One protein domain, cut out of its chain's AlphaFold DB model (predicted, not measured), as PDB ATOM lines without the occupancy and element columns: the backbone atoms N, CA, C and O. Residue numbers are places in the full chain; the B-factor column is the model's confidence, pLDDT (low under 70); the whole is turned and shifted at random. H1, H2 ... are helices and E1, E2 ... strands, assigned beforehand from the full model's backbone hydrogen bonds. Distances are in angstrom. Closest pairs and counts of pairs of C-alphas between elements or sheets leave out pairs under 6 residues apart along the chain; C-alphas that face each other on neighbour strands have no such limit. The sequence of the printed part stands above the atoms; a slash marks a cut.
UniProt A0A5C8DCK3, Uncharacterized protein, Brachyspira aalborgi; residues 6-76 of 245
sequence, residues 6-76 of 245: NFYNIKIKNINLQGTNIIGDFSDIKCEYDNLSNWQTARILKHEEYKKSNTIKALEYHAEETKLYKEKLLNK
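This is residues 6 to 76 of the 245 residues of an uncharacterized protein of Brachyspira aalborgi (UniProt A0A5C8DCK3). The chain winds in two stacked turns, E1 to E2 and E3 to E4, paired strand to strand, and then folds into a helical hairpin in which H1 lies next to the turns and the longer H2 runs back beside H1. The printed part has 71 residues, with named elements in the order E1, E2, E3, E4, H1, H2. Its two parallel two-strand sheets have the orders E1, E3 and E2, E4. The class is mixed, helices and strands; the whole is compact, with a radius of gyration of the C-alphas of 12.0 A and spans of 35 by 24 by 24 A.

Find C-alpha 6 at (-33.801, -11.182, 7.646), where E1, residues 6 to 8, begins its 6.5 A. E2, residues 11 to 15, covers 10.2 A; E3, residues 26 to 29, 10.1 A; E4, residues 32 to 36, 10.7 A. H1, residues 39 to 51, begins at C-alpha 39, (-50.328, -13.365, -4.479), and runs 18.7 A. H2, residues 55 to 74, runs 28.5 A to C-alpha 74 at (-62.679, -12.745, -9.745).

Look at N 7 and O 27, 2.9 A apart, for parallel E1 and E3, at 8 degrees. For parallel E2 and E4, at 16 degrees, look at N 12 and O 32, 2.9 A. The closest C-alphas of E3 and H1, Ser 27 and Glu 48, are 6.8 A apart. H1 and H2 form a hairpin: they touch, closest at C-alphas Trp 39 and Glu 65, 4.4 A, with a shallow tilt of 14 degrees, opposite ways. E4 and H2 are near each other, with 5 pairs of C-alphas within 10 A; E1 and H2 are apart. In H1 and H2 every O i to N i+4 pair is within hydrogen-bond range.

The two C-alphas farthest apart, Asn 9 and Lys 76, are 36.3 A apart. The printed part has no cut and no long link; E2 to E3, 10 residues, is short. Mean pLDDT of the printed part is 86.5; look for low confidence, under 70, at residues 23 to 24.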
ATOM      1  N   ASN A   6     -33.762  -9.828   7.114       82.38
ATOM      2  CA  ASN A   6     -33.801 -11.182   7.646       82.38
ATOM      3  C   ASN A   6     -34.910 -11.313   8.695       82.38
ATOM      4  O   ASN A   6     -34.932 -10.556   9.666       82.38
ATOM      5  N   PHE A   7     -35.785 -12.302   8.529       85.06
ATOM      6  CA  PHE A   7     -36.721 -12.738   9.562       85.06
ATOM      7  C   PHE A   7     -36.231 -14.048  10.188       85.06
ATOM      8  O   PHE A   7     -35.843 -14.969   9.470       85.06
ATOM      9  N   TYR A   8     -36.245 -14.132  11.522       85.81
ATOM     10  CA  TYR A   8     -35.752 -15.291  12.273       85.81
ATOM     11  C   TYR A   8     -36.743 -15.712  13.355       85.81
ATOM     12  O   TYR A   8     -37.025 -14.924  14.253       85.81
ATOM     13  N   ASN A   9     -37.218 -16.962  13.308       84.50
ATOM     14  CA  ASN A   9     -38.089 -17.565  14.331       84.50
ATOM     15  C   ASN A   9     -39.322 -16.704  14.678       84.50
ATOM     16  O   ASN A   9     -39.715 -16.600  15.839       84.50
ATOM     17  N   ILE A  10     -39.920 -16.056  13.676       87.50
ATOM     18  CA  ILE A  10     -41.092 -15.194  13.874       87.50
ATOM     19  C   ILE A  10     -42.342 -15.926  13.401       87.50
ATOM     20  O   ILE A  10     -42.367 -16.473  12.298       87.50
ATOM     21  N   LYS A  11     -43.402 -15.870  14.208       85.81
ATOM     22  CA  LYS A  11     -44.753 -16.218  13.775       85.81
ATOM     23  C   LYS A  11     -45.515 -14.947  13.421       85.81
ATOM     24  O   LYS A  11     -45.718 -14.084  14.274       85.81
ATOM     25  N   ILE A  12     -45.910 -14.817  12.161       85.75
ATOM     26  CA  ILE A  12     -46.580 -13.628  11.639       85.75
ATOM     27  C   ILE A  12     -48.011 -13.998  11.261       85.75
ATOM     28  O   ILE A  12     -48.249 -14.816  10.377       85.75
ATOM     29  N   LYS A  13     -48.983 -13.352  11.906       85.50
ATOM     30  CA  LYS A  13     -50.403 -13.616  11.645       85.50
ATOM     31  C   LYS A  13     -50.811 -13.221  10.221       85.50
ATOM     32  O   LYS A  13     -51.455 -13.994   9.529       85.50
ATOM     33  N   ASN A  14     -50.412 -12.026   9.784       85.06
ATOM     34  CA  ASN A  14     -50.698 -11.492   8.452       85.06
ATOM     35  C   ASN A  14     -49.446 -10.815   7.892       85.06
ATOM     36  O   ASN A  14     -48.882  -9.941   8.551       85.06
ATOM     37  N   ILE A  15     -49.054 -11.162   6.666       86.62
ATOM     38  CA  ILE A  15     -47.963 -10.489   5.952       86.62
ATOM     39  C   ILE A  15     -48.438  -9.928   4.607       86.62
ATOM     40  O   ILE A  15     -49.214 -10.553   3.873       86.62
ATOM     41  N   ASN A  16     -47.969  -8.720   4.293       88.19
ATOM     42  CA  ASN A  16     -48.177  -8.051   3.017       88.19
ATOM     43  C   ASN A  16     -46.854  -7.454   2.526       88.19
ATOM     44  O   ASN A  16     -46.348  -6.498   3.103       88.19
ATOM     45  N   LEU A  17     -46.318  -8.016   1.446       85.06
ATOM     46  CA  LEU A  17     -45.133  -7.535   0.737       85.06
ATOM     47  C   LEU A  17     -45.494  -6.978  -0.655       85.06
ATOM     48  O   LEU A  17     -44.657  -6.929  -1.549       85.06
ATOM     49  N   GLN A  18     -46.742  -6.573  -0.892       84.88
ATOM     50  CA  GLN A  18     -47.133  -5.992  -2.173       84.88
ATOM     51  C   GLN A  18     -46.424  -4.654  -2.401       84.88
ATOM     52  O   GLN A  18     -46.413  -3.785  -1.535       84.88
ATOM     53  N   GLY A  19     -45.866  -4.474  -3.601       78.31
ATOM     54  CA  GLY A  19     -45.164  -3.240  -3.964       78.31
ATOM     55  C   GLY A  19     -43.786  -3.101  -3.317       78.31
ATOM     56  O   GLY A  19     -43.125  -2.086  -3.525       78.31
ATOM     57  N   THR A  20     -43.315  -4.107  -2.571       80.38
ATOM     58  CA  THR A  20     -41.932  -4.119  -2.101       80.38
ATOM     59  C   THR A  20     -41.014  -4.481  -3.266       80.38
ATOM     60  O   THR A  20     -41.148  -5.521  -3.908       80.38
ATOM     61  N   ASN A  21     -40.077  -3.585  -3.566       73.69
ATOM     62  CA  ASN A  21     -38.944  -3.893  -4.425       73.69
ATOM     63  C   ASN A  21     -37.742  -4.175  -3.518       73.69
ATOM     64  O   ASN A  21     -37.243  -3.268  -2.833       73.69
ATOM     65  N   ILE A  22     -37.345  -5.442  -3.442       72.69
ATOM     66  CA  ILE A  22     -36.215  -5.896  -2.636       72.69
ATOM     67  C   ILE A  22     -35.007  -5.939  -3.573       72.69
ATOM     68  O   ILE A  22     -34.889  -6.840  -4.394       72.69
ATOM     69  N   ILE A  23     -34.136  -4.934  -3.472       67.44
ATOM     70  CA  ILE A  23     -32.937  -4.775  -4.319       67.44
ATOM     71  C   ILE A  23     -31.698  -5.345  -3.578       67.44
ATOM     72  O   ILE A  23     -30.554  -5.043  -3.889       67.44
ATOM     73  N   GLY A  24     -31.919  -6.190  -2.566       69.81
ATOM     74  CA  GLY A  24     -30.882  -6.859  -1.777       69.81
ATOM     75  C   GLY A  24     -31.348  -8.228  -1.277       69.81
ATOM     76  O   GLY A  24     -32.313  -8.788  -1.798       69.81
ATOM     77  N   ASP A  25     -30.675  -8.776  -0.268       76.69
ATOM     78  CA  ASP A  25     -30.997 -10.107   0.246       76.69
ATOM     79  C   ASP A  25     -32.241 -10.076   1.136       76.69
ATOM     80  O   ASP A  25     -32.278  -9.387   2.153       76.69
ATOM     81  N   PHE A  26     -33.247 -10.871   0.792       82.06
ATOM     82  CA  PHE A  26     -34.290 -11.271   1.728       82.06
ATOM     83  C   PHE A  26     -33.956 -12.675   2.220       82.06
ATOM     84  O   PHE A  26     -33.585 -13.531   1.422       82.06
ATOM     85  N   SER A  27     -34.059 -12.915   3.524       79.81
ATOM     86  CA  SER A  27     -34.006 -14.263   4.073       79.81
ATOM     87  C   SER A  27     -35.075 -14.456   5.136       79.81
ATOM     88  O   SER A  27     -35.367 -13.582   5.950       79.81
ATOM     89  N   ASP A  28     -35.665 -15.637   5.106       81.62
ATOM     90  CA  ASP A  28     -36.696 -16.065   6.036       81.62
ATOM     91  C   ASP A  28     -36.215 -17.370   6.666       81.62
ATOM     92  O   ASP A  28     -35.990 -18.357   5.970       81.62
ATOM     93  N   ILE A  29     -35.966 -17.388   7.971       79.00
ATOM     94  CA  ILE A  29     -35.423 -18.563   8.646       79.00
ATOM     95  C   ILE A  29     -36.384 -18.968   9.753       79.00
ATOM     96  O   ILE A  29     -36.513 -18.294  10.774       79.00
ATOM     97  N   LYS A  30     -37.031 -20.120   9.535       78.69
ATOM     98  CA  LYS A  30     -38.009 -20.723  10.449       78.69
ATOM     99  C   LYS A  30     -39.162 -19.771  10.810       78.69
ATOM    100  O   LYS A  30     -39.612 -19.774  11.953       78.69
ATOM    101  N   CYS A  31     -39.646 -18.968   9.861       81.69
ATOM    102  CA  CYS A  31     -40.884 -18.222  10.065       81.69
ATOM    103  C   CYS A  31     -42.117 -19.028   9.646       81.69
ATOM    104  O   CYS A  31     -42.108 -19.826   8.694       81.69
ATOM    105  N   GLU A  32     -43.196 -18.777  10.379       81.50
ATOM    106  CA  GLU A  32     -44.532 -19.303  10.128       81.50
ATOM    107  C   GLU A  32     -45.475 -18.142   9.837       81.50
ATOM    108  O   GLU A  32     -45.449 -17.119  10.527       81.50
ATOM    109  N   TYR A  33     -46.309 -18.310   8.816       85.62
ATOM    110  CA  TYR A  33     -47.285 -17.310   8.407       85.62
ATOM    111  C   TYR A  33     -48.663 -17.940   8.434       85.62
ATOM    112  O   TYR A  33     -48.882 -18.932   7.742       85.62
ATOM    113  N   ASP A  34     -49.577 -17.354   9.203       80.94
ATOM    114  CA  ASP A  34     -50.940 -17.880   9.280       80.94
ATOM    115  C   ASP A  34     -51.730 -17.509   8.013       80.94
ATOM    116  O   ASP A  34     -52.445 -18.346   7.475       80.94
ATOM    117  N   ASN A  35     -51.572 -16.278   7.500       82.31
ATOM    118  CA  ASN A  35     -52.246 -15.810   6.285       82.31
ATOM    119  C   ASN A  35     -51.362 -14.916   5.401       82.31
ATOM    120  O   ASN A  35     -50.682 -13.992   5.866       82.31
ATOM    121  N   LEU A  36     -51.465 -15.134   4.087       87.00
ATOM    122  CA  LEU A  36     -50.859 -14.291   3.057       87.00
ATOM    123  C   LEU A  36     -51.920 -13.377   2.449       87.00
ATOM    124  O   LEU A  36     -52.924 -13.834   1.914       87.00
ATOM    125  N   SER A  37     -51.691 -12.068   2.506       84.25
ATOM    126  CA  SER A  37     -52.693 -11.082   2.074       84.25
ATOM    127  C   SER A  37     -52.818 -10.919   0.553       84.25
ATOM    128  O   SER A  37     -53.795 -10.344   0.079       84.25
ATOM    129  N   ASN A  38     -51.824 -11.358  -0.227       90.75
ATOM    130  CA  ASN A  38     -51.820 -11.221  -1.685       90.75
ATOM    131  C   ASN A  38     -50.857 -12.198  -2.372       90.75
ATOM    132  O   ASN A  38     -49.883 -12.677  -1.785       90.75
ATOM    133  N   TRP A  39     -51.108 -12.436  -3.662       90.44
ATOM    134  CA  TRP A  39     -50.328 -13.365  -4.479       90.44
ATOM    135  C   TRP A  39     -48.867 -12.922  -4.674       90.44
ATOM    136  O   TRP A  39     -47.994 -13.777  -4.793       90.44
ATOM    137  N   GLN A  40     -48.558 -11.614  -4.672       91.56
ATOM    138  CA  GLN A  40     -47.171 -11.138  -4.784       91.56
ATOM    139  C   GLN A  40     -46.333 -11.562  -3.573       91.56
ATOM    140  O   GLN A  40     -45.189 -11.978  -3.727       91.56
ATOM    141  N   THR A  41     -46.923 -11.510  -2.381       90.69
ATOM    142  CA  THR A  41     -46.282 -11.949  -1.139       90.69
ATOM    143  C   THR A  41     -45.995 -13.448  -1.184       90.69
ATOM    144  O   THR A  41     -44.870 -13.862  -0.915       90.69
ATOM    145  N   ALA A  42     -46.969 -14.253  -1.622       91.44
ATOM    146  CA  ALA A  42     -46.778 -15.689  -1.832       91.44
ATOM    147  C   ALA A  42     -45.665 -15.984  -2.854       91.44
ATOM    148  O   ALA A  42     -44.837 -16.866  -2.632       91.44
ATOM    149  N   ARG A  43     -45.576 -15.201  -3.938       91.38
ATOM    150  CA  ARG A  43     -44.500 -15.322  -4.932       91.38
ATOM    151  C   ARG A  43     -43.118 -15.052  -4.336       91.38
ATOM    152  O   ARG A  43     -42.189 -15.795  -4.646       91.38
ATOM    153  N   ILE A  44     -42.975 -14.012  -3.512       90.50
ATOM    154  CA  ILE A  44     -41.702 -13.686  -2.850       90.50
ATOM    155  C   ILE A  44     -41.281 -14.853  -1.951       90.50
ATOM    156  O   ILE A  44     -40.199 -15.400  -2.141       90.50
ATOM    157  N   LEU A  45     -42.165 -15.312  -1.059       90.12
ATOM    158  CA  LEU A  45     -41.869 -16.426  -0.152       90.12
ATOM    159  C   LEU A  45     -41.554 -17.729  -0.902       90.12
ATOM    160  O   LEU A  45     -40.624 -18.445  -0.543       90.12
ATOM    161  N   LYS A  46     -42.260 -18.008  -2.004       91.88
ATOM    162  CA  LYS A  46     -41.952 -19.131  -2.899       91.88
ATOM    163  C   LYS A  46     -40.513 -19.075  -3.419       91.88
ATOM    164  O   LYS A  46     -39.818 -20.088  -3.388       91.88
ATOM    165  N   HIS A  47     -40.064 -17.925  -3.926       89.75
ATOM    166  CA  HIS A  47     -38.694 -17.778  -4.430       89.75
ATOM    167  C   HIS A  47     -37.653 -17.995  -3.332       89.75
ATOM    168  O   HIS A  47     -36.614 -18.598  -3.585       89.75
ATOM    169  N   GLU A  48     -37.955 -17.569  -2.113       88.06
ATOM    170  CA  GLU A  48     -37.082 -17.747  -0.958       88.06
ATOM    171  C   GLU A  48     -36.973 -19.200  -0.511       88.06
ATOM    172  O   GLU A  48     -35.880 -19.682  -0.230       88.06
ATOM    173  N   GLU A  49     -38.075 -19.946  -0.512       88.69
ATOM    174  CA  GLU A  49     -38.027 -21.386  -0.243       88.69
ATOM    175  C   GLU A  49     -37.270 -22.151  -1.337       88.69
ATOM    176  O   GLU A  49     -36.525 -23.081  -1.023       88.69
ATOM    177  N   TYR A  50     -37.360 -21.727  -2.605       88.25
ATOM    178  CA  TYR A  50     -36.527 -22.302  -3.666       88.25
ATOM    179  C   TYR A  50     -35.031 -22.048  -3.454       88.25
ATOM    180  O   TYR A  50     -34.243 -22.964  -3.677       88.25
ATOM    181  N   LYS A  51     -34.627 -20.859  -2.981       87.94
ATOM    182  CA  LYS A  51     -33.220 -20.574  -2.632       87.94
ATOM    183  C   LYS A  51     -32.700 -21.491  -1.520       87.94
ATOM    184  O   LYS A  51     -31.519 -21.816  -1.500       87.94
ATOM    185  N   LYS A  52     -33.583 -21.919  -0.613       86.06
ATOM    186  CA  LYS A  52     -33.278 -22.857   0.481       86.06
ATOM    187  C   LYS A  52     -33.367 -24.326   0.060       86.06
ATOM    188  O   LYS A  52     -33.288 -25.198   0.920       86.06
ATOM    189  N   SER A  53     -33.613 -24.613  -1.220       84.50
ATOM    190  CA  SER A  53     -33.908 -25.962  -1.724       84.50
ATOM    191  C   SER A  53     -35.121 -26.633  -1.056       84.50
ATOM    192  O   SER A  53     -35.305 -27.842  -1.165       84.50
ATOM    193  N   ASN A  54     -35.999 -25.862  -0.407       84.88
ATOM    194  CA  ASN A  54     -37.217 -26.367   0.218       84.88
ATOM    195  C   ASN A  54     -38.366 -26.388  -0.795       84.88
ATOM    196  O   ASN A  54     -39.277 -25.555  -0.790       84.88
ATOM    197  N   THR A  55     -38.323 -27.364  -1.699       84.19
ATOM    198  CA  THR A  55     -39.302 -27.482  -2.789       84.19
ATOM    199  C   THR A  55     -40.719 -27.743  -2.287       84.19
ATOM    200  O   THR A  55     -41.675 -27.316  -2.926       84.19
ATOM    201  N   ILE A  56     -40.874 -28.413  -1.142       84.88
ATOM    202  CA  ILE A  56     -42.180 -28.736  -0.550       84.88
ATOM    203  C   ILE A  56     -42.915 -27.454  -0.154       84.88
ATOM    204  O   ILE A  56     -44.030 -27.220  -0.622       84.88
ATOM    205  N   LYS A  57     -42.270 -26.595   0.643       86.25
ATOM    206  CA  LYS A  57     -42.864 -25.327   1.088       86.25
ATOM    207  C   LYS A  57     -42.993 -24.328  -0.067       86.25
ATOM    208  O   LYS A  57     -43.972 -23.590  -0.143       86.25
ATOM    209  N   ALA A  58     -42.069 -24.358  -1.033       89.12
ATOM    210  CA  ALA A  58     -42.188 -23.564  -2.257       89.12
ATOM    211  C   ALA A  58     -43.435 -23.940  -3.089       89.12
ATOM    212  O   ALA A  58     -44.113 -23.055  -3.614       89.12
ATOM    213  N   LEU A  59     -43.772 -25.230  -3.192       88.75
ATOM    214  CA  LEU A  59     -44.990 -25.687  -3.873       88.75
ATOM    215  C   LEU A  59     -46.263 -25.256  -3.134       88.75
ATOM    216  O   LEU A  59     -47.235 -24.870  -3.777       88.75
ATOM    217  N   GLU A  60     -46.252 -25.254  -1.802       89.69
ATOM    218  CA  GLU A  60     -47.369 -24.744  -0.993       89.69
ATOM    219  C   GLU A  60     -47.595 -23.248  -1.231       89.69
ATOM    220  O   GLU A  60     -48.717 -22.830  -1.522       89.69
ATOM    221  N   TYR A  61     -46.526 -22.447  -1.251       92.00
ATOM    222  CA  TYR A  61     -46.630 -21.037  -1.624       92.00
ATOM    223  C   TYR A  61     -47.040 -20.822  -3.081       92.00
ATOM    224  O   TYR A  61     -47.720 -19.844  -3.378       92.00
ATOM    225  N   HIS A  62     -46.677 -21.721  -3.997       92.00
ATOM    226  CA  HIS A  62     -47.149 -21.654  -5.377       92.00
ATOM    227  C   HIS A  62     -48.658 -21.919  -5.494       92.00
ATOM    228  O   HIS A  62     -49.356 -21.210  -6.227       92.00
ATOM    229  N   ALA A  63     -49.174 -22.904  -4.760       91.62
ATOM    230  CA  ALA A  63     -50.602 -23.196  -4.715       91.62
ATOM    231  C   ALA A  63     -51.397 -22.019  -4.122       91.62
ATOM    232  O   ALA A  63     -52.430 -21.635  -4.684       91.62
ATOM    233  N   GLU A  64     -50.881 -21.400  -3.054       92.75
ATOM    234  CA  GLU A  64     -51.493 -20.224  -2.424       92.75
ATOM    235  C   GLU A  64     -51.395 -18.973  -3.313       92.75
ATOM    236  O   GLU A  64     -52.381 -18.257  -3.480       92.75
ATOM    237  N   GLU A  65     -50.255 -18.742  -3.981       94.44
ATOM    238  CA  GLU A  65     -50.101 -17.694  -5.005       94.44
ATOM    239  C   GLU A  65     -51.188 -17.822  -6.077       94.44
ATOM    240  O   GLU A  65     -51.855 -16.844  -6.419       94.44
ATOM    241  N   THR A  66     -51.383 -19.038  -6.588       93.44
ATOM    242  CA  THR A  66     -52.336 -19.339  -7.659       93.44
ATOM    243  C   THR A  66     -53.781 -19.101  -7.209       93.44
ATOM    244  O   THR A  66     -54.584 -18.521  -7.946       93.44
ATOM    245  N   LYS A  67     -54.110 -19.485  -5.971       94.12
ATOM    246  CA  LYS A  67     -55.417 -19.245  -5.349       94.12
ATOM    247  C   LYS A  67     -55.703 -17.748  -5.173       94.12
ATOM    248  O   LYS A  67     -56.722 -17.266  -5.670       94.12
ATOM    249  N   LEU A  68     -54.787 -16.999  -4.555       94.19
ATOM    250  CA  LEU A  68     -54.923 -15.552  -4.341       94.19
ATOM    251  C   LEU A  68     -54.968 -14.776  -5.668       94.19
ATOM    252  O   LEU A  68     -55.670 -13.770  -5.797       94.19
ATOM    253  N   TYR A  69     -54.249 -15.248  -6.691       94.56
ATOM    254  CA  TYR A  69     -54.317 -14.670  -8.031       94.56
ATOM    255  C   TYR A  69     -55.701 -14.869  -8.667       94.56
ATOM    256  O   TYR A  69     -56.254 -13.921  -9.231       94.56
ATOM    257  N   LYS A  70     -56.318 -16.049  -8.514       94.44
ATOM    258  CA  LYS A  70     -57.704 -16.282  -8.956       94.44
ATOM    259  C   LYS A  70     -58.697 -15.369  -8.236       94.44
ATOM    260  O   LYS A  70     -59.567 -14.809  -8.895       94.44
ATOM    261  N   GLU A  71     -58.572 -15.180  -6.924       93.00
ATOM    262  CA  GLU A  71     -59.432 -14.254  -6.165       93.00
ATOM    263  C   GLU A  71     -59.317 -12.817  -6.690       93.00
ATOM    264  O   GLU A  71     -60.327 -12.154  -6.940       93.00
ATOM    265  N   LYS A  72     -58.091 -12.360  -6.977       93.38
ATOM    266  CA  LYS A  72     -57.860 -11.068  -7.636       93.38
ATOM    267  C   LYS A  72     -58.557 -10.982  -8.998       93.38
ATOM    268  O   LYS A  72     -59.164  -9.955  -9.298       93.38
ATOM    269  N   LEU A  73     -58.479 -12.027  -9.827       93.31
ATOM    270  CA  LEU A  73     -59.150 -12.053 -11.133       93.31
ATOM    271  C   LEU A  73     -60.675 -12.032 -10.995       93.31
ATOM    272  O   LEU A  73     -61.342 -11.326 -11.749       93.31
ATOM    273  N   LEU A  74     -61.239 -12.748 -10.019       92.00
ATOM    274  CA  LEU A  74     -62.679 -12.745  -9.745       92.00
ATOM    275  C   LEU A  74     -63.184 -11.354  -9.338       92.00
ATOM    276  O   LEU A  74     -64.240 -10.937  -9.817       92.00
ATOM    277  N   ASN A  75     -62.401 -10.613  -8.554       92.19
ATOM    278  CA  ASN A  75     -62.733  -9.258  -8.098       92.19
ATOM    279  C   ASN A  75     -62.484  -8.164  -9.155       92.19
ATOM    280  O   ASN A  75     -62.851  -7.007  -8.953       92.19
ATOM    281  N   LYS A  76     -61.882  -8.500 -10.301       91.62
ATOM    282  CA  LYS A  76     -61.675  -7.563 -11.412       91.62
ATOM    283  C   LYS A  76     -63.017  -7.203 -12.064       91.62
ATOM    284  O   LYS A  76     -63.740  -8.102 -12.498       91.62
TER     285      LYS A  76